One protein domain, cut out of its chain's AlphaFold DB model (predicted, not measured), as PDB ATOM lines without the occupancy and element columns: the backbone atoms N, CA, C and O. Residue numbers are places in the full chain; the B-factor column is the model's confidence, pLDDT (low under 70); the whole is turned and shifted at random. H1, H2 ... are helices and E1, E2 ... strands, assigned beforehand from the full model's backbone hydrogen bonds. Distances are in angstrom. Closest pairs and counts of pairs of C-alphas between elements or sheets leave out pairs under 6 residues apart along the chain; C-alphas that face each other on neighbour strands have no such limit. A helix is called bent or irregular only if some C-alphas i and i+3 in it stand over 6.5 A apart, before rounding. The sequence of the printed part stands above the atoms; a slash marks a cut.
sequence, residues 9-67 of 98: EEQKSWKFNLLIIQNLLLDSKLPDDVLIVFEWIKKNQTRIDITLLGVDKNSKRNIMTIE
ATOM      1  N   GLU A   9       4.977 -21.262  19.125       78.00
ATOM      2  CA  GLU A   9       6.284 -21.909  19.211       78.00
ATOM      3  C   GLU A   9       6.550 -22.439  20.620       78.00
ATOM      4  O   GLU A   9       7.092 -23.534  20.765       78.00
ATOM      5  N   GLU A  10       6.135 -21.696  21.646       72.12
ATOM      6  CA  GLU A  10       6.240 -22.104  23.045       72.12
ATOM      7  C   GLU A  10       5.290 -23.264  23.361       72.12
ATOM      8  O   GLU A  10       5.728 -24.292  23.866       72.12
ATOM      9  N   GLN A  11       4.029 -23.184  22.927       80.12
ATOM     10  CA  GLN A  11       3.066 -24.287  23.036       80.12
ATOM     11  C   GLN A  11       3.571 -25.555  22.338       80.12
ATOM     12  O   GLN A  11       3.459 -26.660  22.869       80.12
ATOM     13  N   LYS A  12       4.157 -25.408  21.142       79.12
ATOM     14  CA  LYS A  12       4.769 -26.523  20.415       79.12
ATOM     15  C   LYS A  12       5.955 -27.093  21.190       79.12
ATOM     16  O   LYS A  12       6.056 -28.310  21.315       79.12
ATOM     17  N   SER A  13       6.826 -26.232  21.715       75.44
ATOM     18  CA  SER A  13       7.965 -26.631  22.544       75.44
ATOM     19  C   SER A  13       7.513 -27.445  23.750       75.44
ATOM     20  O   SER A  13       8.021 -28.540  23.978       75.44
ATOM     21  N   TRP A  14       6.510 -26.964  24.478       79.94
ATOM     22  CA  TRP A  14       5.937 -27.660  25.620       79.94
ATOM     23  C   TRP A  14       5.331 -29.002  25.245       79.94
ATOM     24  O   TRP A  14       5.655 -30.002  25.874       79.94
ATOM     25  N   LYS A  15       4.526 -29.064  24.181       79.19
ATOM     26  CA  LYS A  15       3.894 -30.313  23.743       79.19
ATOM     27  C   LYS A  15       4.909 -31.441  23.513       79.19
ATOM     28  O   LYS A  15       4.616 -32.585  23.839       79.19
ATOM     29  N   PHE A  16       6.080 -31.129  22.956       77.00
ATOM     30  CA  PHE A  16       7.127 -32.130  22.728       77.00
ATOM     31  C   PHE A  16       7.991 -32.384  23.966       77.00
ATOM     32  O   PHE A  16       8.262 -33.537  24.292       77.00
ATOM     33  N   ASN A  17       8.419 -31.332  24.663       80.50
ATOM     34  CA  ASN A  17       9.374 -31.466  25.760       80.50
ATOM     35  C   ASN A  17       8.728 -31.941  27.066       80.50
ATOM     36  O   ASN A  17       9.372 -32.680  27.802       80.50
ATOM     37  N   LEU A  18       7.473 -31.580  27.353       79.75
ATOM     38  CA  LEU A  18       6.811 -31.972  28.603       79.75
ATOM     39  C   LEU A  18       6.666 -33.487  28.726       79.75
ATOM     40  O   LEU A  18       6.909 -34.015  29.801       79.75
ATOM     41  N   LEU A  19       6.350 -34.192  27.635       78.38
ATOM     42  CA  LEU A  19       6.265 -35.656  27.649       78.38
ATOM     43  C   LEU A  19       7.625 -36.298  27.966       78.38
ATOM     44  O   LEU A  19       7.717 -37.250  28.736       78.38
ATOM     45  N   ILE A  20       8.695 -35.753  27.390       82.19
ATOM     46  CA  ILE A  20      10.058 -36.252  27.589       82.19
ATOM     47  C   ILE A  20      10.510 -35.981  29.021       82.19
ATOM     48  O   ILE A  20      11.035 -36.873  29.680       82.19
ATOM     49  N   ILE A  21      10.256 -34.773  29.525       84.50
ATOM     50  CA  ILE A  21      10.589 -34.400  30.898       84.50
ATOM     51  C   ILE A  21       9.762 -35.212  31.893       84.50
ATOM     52  O   ILE A  21      10.316 -35.682  32.877       84.50
ATOM     53  N   GLN A  22       8.475 -35.442  31.634       81.94
ATOM     54  CA  GLN A  22       7.638 -36.300  32.470       81.94
ATOM     55  C   GLN A  22       8.233 -37.706  32.587       81.94
ATOM     56  O   GLN A  22       8.384 -38.204  33.698       81.94
ATOM     57  N   ASN A  23       8.622 -38.321  31.468       83.19
ATOM     58  CA  ASN A  23       9.238 -39.649  31.482       83.19
ATOM     59  C   ASN A  23      10.576 -39.653  32.232       83.19
ATOM     60  O   ASN A  23      10.812 -40.541  33.043       83.19
ATOM     61  N   LEU A  24      11.422 -38.638  32.022       85.00
ATOM     62  CA  LEU A  24      12.676 -38.491  32.767       85.00
ATOM     63  C   LEU A  24      12.432 -38.347  34.272       85.00
ATOM     64  O   LEU A  24      13.146 -38.956  35.061       85.00
ATOM     65  N   LEU A  25      11.428 -37.563  34.676       86.25
ATOM     66  CA  LEU A  25      11.078 -37.380  36.083       86.25
ATOM     67  C   LEU A  25      10.579 -38.690  36.706       86.25
ATOM     68  O   LEU A  25      11.010 -39.026  37.806       86.25
ATOM     69  N   LEU A  26       9.751 -39.456  35.989       83.88
ATOM     70  CA  LEU A  26       9.280 -40.773  36.434       83.88
ATOM     71  C   LEU A  26      10.436 -41.776  36.608       83.88
ATOM     72  O   LEU A  26      10.459 -42.507  37.595       83.88
ATOM     73  N   ASP A  27      11.426 -41.763  35.712       87.75
ATOM     74  CA  ASP A  27      12.606 -42.639  35.789       87.75
ATOM     75  C   ASP A  27      13.664 -42.166  36.805       87.75
ATOM     76  O   ASP A  27      14.501 -42.952  37.255       87.75
ATOM     77  N   SER A  28      13.652 -40.886  37.191       83.94
ATOM     78  CA  SER A  28      14.748 -40.253  37.947       83.94
ATOM     79  C   SER A  28      14.873 -40.663  39.420       83.94
ATOM     80  O   SER A  28      15.737 -40.130  40.118       83.94
ATOM     81  N   LYS A  29      14.069 -41.628  39.894       88.00
ATOM     82  CA  LYS A  29      14.042 -42.100  41.295       88.00
ATOM     83  C   LYS A  29      14.054 -40.935  42.292       88.00
ATOM     84  O   LYS A  29      14.825 -40.939  43.253       88.00
ATOM     85  N   LEU A  30      13.246 -39.907  42.019       87.25
ATOM     86  CA  LEU A  30      13.113 -38.782  42.937       87.25
ATOM     87  C   LEU A  30      12.598 -39.290  44.288       87.25
ATOM     88  O   LEU A  30      11.763 -40.196  44.308       87.25
ATOM     89  N   PRO A  31      13.079 -38.720  45.401       88.06
ATOM     90  CA  PRO A  31      12.506 -38.991  46.709       88.06
ATOM     91  C   PRO A  31      10.999 -38.697  46.745       88.06
ATOM     92  O   PRO A  31      10.540 -37.730  46.133       88.06
ATOM     93  N   ASP A  32      10.248 -39.495  47.506       87.25
ATOM     94  CA  ASP A  32       8.783 -39.379  47.619       87.25
ATOM     95  C   ASP A  32       8.316 -38.031  48.198       87.25
ATOM     96  O   ASP A  32       7.161 -37.639  48.042       87.25
ATOM     97  N   ASP A  33       9.209 -37.308  48.877       88.75
ATOM     98  CA  ASP A  33       8.958 -35.997  49.475       88.75
ATOM     99  C   ASP A  33       9.273 -34.819  48.532       88.75
ATOM    100  O   ASP A  33       9.189 -33.655  48.941       88.75
ATOM    101  N   VAL A  34       9.595 -35.093  47.261       92.81
ATOM    102  CA  VAL A  34       9.741 -34.065  46.224       92.81
ATOM    103  C   VAL A  34       8.382 -33.715  45.619       92.81
ATOM    104  O   VAL A  34       7.731 -34.521  44.960       92.81
ATOM    105  N   LEU A  35       7.985 -32.452  45.759       93.00
ATOM    106  CA  LEU A  35       6.825 -31.884  45.085       93.00
ATOM    107  C   LEU A  35       7.227 -31.314  43.719       93.00
ATOM    108  O   LEU A  35       8.109 -30.460  43.630       93.00
ATOM    109  N   ILE A  36       6.530 -31.742  42.667       91.50
ATOM    110  CA  ILE A  36       6.716 -31.262  41.293       91.50
ATOM    111  C   ILE A  36       5.544 -30.349  40.924       91.50
ATOM    112  O   ILE A  36       4.383 -30.735  41.039       91.50
ATOM    113  N   VAL A  37       5.848 -29.135  40.471       90.69
ATOM    114  CA  VAL A  37       4.872 -28.114  40.076       90.69
ATOM    115  C   VAL A  37       5.134 -27.709  38.632       90.69
ATOM    116  O   VAL A  37       6.236 -27.272  38.306       90.69
ATOM    117  N   PHE A  38       4.117 -27.816  37.782       86.12
ATOM    118  CA  PHE A  38       4.149 -27.293  36.417       86.12
ATOM    119  C   PHE A  38       3.592 -25.864  36.388       86.12
ATOM    120  O   PHE A  38       2.656 -25.550  37.122       86.12
ATOM    121  N   GLU A  39       4.180 -25.009  35.551       86.56
ATOM    122  CA  GLU A  39       3.753 -23.628  35.296       86.56
ATOM    123  C   GLU A  39       3.627 -22.761  36.564       86.56
ATOM    124  O   GLU A  39       2.619 -22.090  36.803       86.56
ATOM    125  N   TRP A  40       4.669 -22.728  37.402       87.44
ATOM    126  CA  TRP A  40       4.636 -21.912  38.616       87.44
ATOM    127  C   TRP A  40       4.725 -20.416  38.288       87.44
ATOM    128  O   TRP A  40       5.770 -19.900  37.888       87.44
ATOM    129  N   ILE A  41       3.627 -19.692  38.523       86.62
ATOM    130  CA  ILE A  41       3.560 -18.231  38.419       86.62
ATOM    131  C   ILE A  41       4.020 -17.588  39.737       86.62
ATOM    132  O   ILE A  41       3.359 -17.686  40.773       86.62
ATOM    133  N   LYS A  42       5.157 -16.889  39.703       80.00
ATOM    134  CA  LYS A  42       5.676 -16.107  40.836       80.00
ATOM    135  C   LYS A  42       4.915 -14.788  41.017       80.00
ATOM    136  O   LYS A  42       4.291 -14.272  40.095       80.00
ATOM    137  N   LYS A  43       5.042 -14.176  42.205       80.19
ATOM    138  CA  LYS A  43       4.418 -12.875  42.547       80.19
ATOM    139  C   LYS A  43       4.759 -11.744  41.565       80.19
ATOM    140  O   LYS A  43       3.941 -10.861  41.352       80.19
ATOM    141  N   ASN A  44       5.948 -11.782  40.964       79.62
ATOM    142  CA  ASN A  44       6.400 -10.827  39.947       79.62
ATOM    143  C   ASN A  44       5.908 -11.172  38.527       79.62
ATOM    144  O   ASN A  44       6.434 -10.631  37.559       79.62
ATOM    145  N   GLN A  45       4.947 -12.089  38.399       78.38
ATOM    146  CA  GLN A  45       4.415 -12.566  37.126       78.38
ATOM    147  C   GLN A  45       5.493 -13.201  36.226       78.38
ATOM    148  O   GLN A  45       5.438 -13.127  35.009       78.38
ATOM    149  N   THR A  46       6.515 -13.831  36.798       80.50
ATOM    150  CA  THR A  46       7.376 -14.738  36.026       80.50
ATOM    151  C   THR A  46       6.792 -16.143  36.111       80.50
ATOM    152  O   THR A  46       6.583 -16.637  37.221       80.50
ATOM    153  N   ARG A  47       6.517 -16.773  34.962       85.88
ATOM    154  CA  ARG A  47       6.151 -18.193  34.876       85.88
ATOM    155  C   ARG A  47       7.427 -19.021  34.758       85.88
ATOM    156  O   ARG A  47       8.293 -18.670  33.964       85.88
ATOM    157  N   ILE A  48       7.508 -20.081  35.549       85.56
ATOM    158  CA  ILE A  48       8.551 -21.106  35.482       85.56
ATOM    159  C   ILE A  48       7.900 -22.378  34.972       85.56
ATOM    160  O   ILE A  48       6.883 -22.793  35.531       85.56
ATOM    161  N   ASP A  49       8.475 -22.995  33.945       86.00
ATOM    162  CA  ASP A  49       7.847 -24.147  33.297       86.00
ATOM    163  C   ASP A  49       7.672 -25.328  34.259       86.00
ATOM    164  O   ASP A  49       6.581 -25.893  34.351       86.00
ATOM    165  N   ILE A  50       8.718 -25.694  35.009       89.44
ATOM    166  CA  ILE A  50       8.666 -26.790  35.986       89.44
ATOM    167  C   ILE A  50       9.497 -26.430  37.216       89.44
ATOM    168  O   ILE A  50      10.621 -25.937  37.111       89.44
ATOM    169  N   THR A  51       8.966 -26.698  38.405       91.06
ATOM    170  CA  THR A  51       9.667 -26.511  39.676       91.06
ATOM    171  C   THR A  51       9.576 -27.751  40.552       91.06
ATOM    172  O   THR A  51       8.495 -28.283  40.771       91.06
ATOM    173  N   LEU A  52      10.718 -28.180  41.078       92.12
ATOM    174  CA  LEU A  52      10.856 -29.241  42.062       92.12
ATOM    175  C   LEU A  52      11.159 -28.605  43.420       92.12
ATOM    176  O   LEU A  52      12.061 -27.771  43.550       92.12
ATOM    177  N   LEU A  53      10.401 -29.007  44.431       93.56
ATOM    178  CA  LEU A  53      10.520 -28.562  45.812       93.56
ATOM    179  C   LEU A  53      10.785 -29.780  46.685       93.56
ATOM    180  O   LEU A  53      10.068 -30.765  46.588       93.56
ATOM    181  N   GLY A  54      11.779 -29.706  47.560       92.56
ATOM    182  CA  GLY A  54      12.089 -30.804  48.473       92.56
ATOM    183  C   GLY A  54      13.009 -30.354  49.594       92.56
ATOM    184  O   GLY A  54      13.255 -29.153  49.770       92.56
ATOM    185  N   VAL A  55      13.539 -31.311  50.347       90.69
ATOM    186  CA  VAL A  55      14.546 -31.065  51.381       90.69
ATOM    187  C   VAL A  55      15.838 -31.822  51.082       90.69
ATOM    188  O   VAL A  55      15.840 -32.814  50.362       90.69
ATOM    189  N   ASP A  56      16.967 -31.323  51.583       87.88
ATOM    190  CA  ASP A  56      18.219 -32.086  51.571       87.88
ATOM    191  C   ASP A  56      18.361 -32.977  52.816       87.88
ATOM    192  O   ASP A  56      17.519 -32.984  53.712       87.88
ATOM    193  N   LYS A  57      19.489 -33.692  52.898       88.62
ATOM    194  CA  LYS A  57      19.845 -34.563  54.030       88.62
ATOM    195  C   LYS A  57      19.881 -33.872  55.404       88.62
ATOM    196  O   LYS A  57      19.948 -34.563  56.411       88.62
ATOM    197  N   ASN A  58      19.891 -32.539  55.451       93.69
ATOM    198  CA  ASN A  58      19.880 -31.742  56.679       93.69
ATOM    199  C   ASN A  58      18.504 -31.088  56.920       93.69
ATOM    200  O   ASN A  58      18.413 -30.104  57.657       93.69
ATOM    201  N   SER A  59      17.446 -31.573  56.262       90.25
ATOM    202  CA  SER A  59      16.079 -31.034  56.328       90.25
ATOM    203  C   SER A  59      15.947 -29.585  55.846       90.25
ATOM    204  O   SER A  59      14.968 -28.898  56.155       90.25
ATOM    205  N   LYS A  60      16.914 -29.081  55.069       92.56
ATOM    206  CA  LYS A  60      16.847 -27.730  54.509       92.56
ATOM    207  C   LYS A  60      16.042 -27.747  53.215       92.56
ATOM    208  O   LYS A  60      16.314 -28.545  52.324       92.56
ATOM    209  N   ARG A  61      15.082 -26.824  53.089       91.12
ATOM    210  CA  ARG A  61      14.267 -26.659  51.874       91.12
ATOM    211  C   ARG A  61      15.120 -26.212  50.691       91.12
ATOM    212  O   ARG A  61      15.874 -25.244  50.800       91.12
ATOM    213  N   ASN A  62      14.936 -26.877  49.559       89.31
ATOM    214  CA  ASN A  62      15.598 -26.587  48.296       89.31
ATOM    215  C   ASN A  62      14.568 -26.433  47.171       89.31
ATOM    216  O   ASN A  62      13.474 -26.997  47.223       89.31
ATOM    217  N   ILE A  63      14.937 -25.643  46.163       89.38
ATOM    218  CA  ILE A  63      14.133 -25.386  44.966       89.38
ATOM    219  C   ILE A  63      15.021 -25.639  43.751       89.38
ATOM    220  O   ILE A  63      16.113 -25.077  43.662       89.38
ATOM    221  N   MET A  64      14.540 -26.445  42.811       89.06
ATOM    222  CA  MET A  64      15.141 -26.629  41.493       89.06
ATOM    223  C   MET A  64      14.114 -26.261  40.428       89.06
ATOM    224  O   MET A  64      12.950 -26.627  40.535       89.06
ATOM    225  N   THR A  65      14.532 -25.531  39.403       87.44
ATOM    226  CA  THR A  65      13.652 -25.079  38.319       87.44
ATOM    227  C   THR A  65      14.177 -25.599  36.991       87.44
ATOM    228  O   THR A  65      15.384 -25.556  36.758       87.44
ATOM    229  N   ILE A  66      13.283 -26.060  36.123       85.88
ATOM    230  CA  ILE A  66      13.591 -26.490  34.758       85.88
ATOM    231  C   ILE A  66      12.822 -25.559  33.820       85.88
ATOM    232  O   ILE A  66      11.605 -25.437  33.936       85.88
ATOM    233  N   GLU A  67      13.543 -24.904  32.912       84.25
ATOM    234  CA  GLU A  67      12.988 -23.983  31.914       84.25
ATOM    235  C   GLU A  67      13.181 -24.578  30.521       84.25
ATOM    236  O   GLU A  67      14.302 -24.928  30.134       84.25
TER     237      GLU A  67
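This is residues 9 to 67 of the 98 residues of an uncharacterized protein of Spiroplasma poulsonii (UniProt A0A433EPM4). A small, strongly twisted sheet of three antiparallel strands has one long helix, H1, arching past it and only grazing it with residues 14 to 25. E2, the inner strand, bends by 67 degrees at residue 50, and the tip of the E1 and E2 hairpin, residues 42 to 46, points away from the helix. The printed part has 59 residues, with one named helix and then three named strands along the chain, H1 E1 E2 E3, and the sheet's order is E1 - E2 - E3. The class is mixed, helices and strands. The whole is only just loose, close to compact, with a radius of gyration of the C-alphas of 12.9 A, and its outline is flat, spanning 41 by 32 by 12 A.

Begin at the sheet with E2, residues 47 to 55, its inner strand. Beside it find the edge strand E1, residues 35 to 41, antiparallel to E2 at 150 degrees between their directions. There C-alphas 38 and 50 face each other at 4.6 A, and N 37 and O 51 are within hydrogen-bond range at 2.8 A. Next to E2 also runs the other edge strand, E3, residues 61 to 66, antiparallel to E2 at 148 degrees. Look there for C-alphas 51 and 65, which face each other at 4.4 A, and for N 52 and O 64, within hydrogen-bond range at 2.8 A. E1 and E2 are a hairpin, and so are E2 and E3; together the three strands form a meander, each strand the antiparallel neighbour of the one before. The sheet's C-alphas lie up to 6.5 A off their best plane. From the sheet go to H1, residues 9 to 27, which is on the sheet but only grazes it, with 7 pairs of C-alphas within 10 A. In its backbone 13 of 15 O i to N i+4 pairs are within hydrogen-bond range.

Find C-alpha 47 at (6.151, -18.193, 34.876); from there E2 runs 22.6 A to C-alpha 55. E1 covers 15.5 A from Leu 35 to Ile 41, and E3 covers 17.1 A from Arg 61 to Ile 66, whose C-alpha is at (13.591, -26.490, 34.758). H1 begins at C-alpha 9, at (6.284, -21.909, 19.211), and runs 27.3 A to Asp 27. It has a kink of 32 degrees near residue 17; it is neither bent nor irregular, but only just: C-alphas 16 and 19 are 6.1 A apart.

The two C-alphas farthest apart are those of Glu 9 and Asn 58, at 41.1 A. The printed part has no cut. The links E1 to E2 and E2 to E3 are tight, the link H1 to E1 is short with 7 residues, and no link is long. The mean pLDDT of the printed part is 85.5, and no printed residue is under 70 in this model.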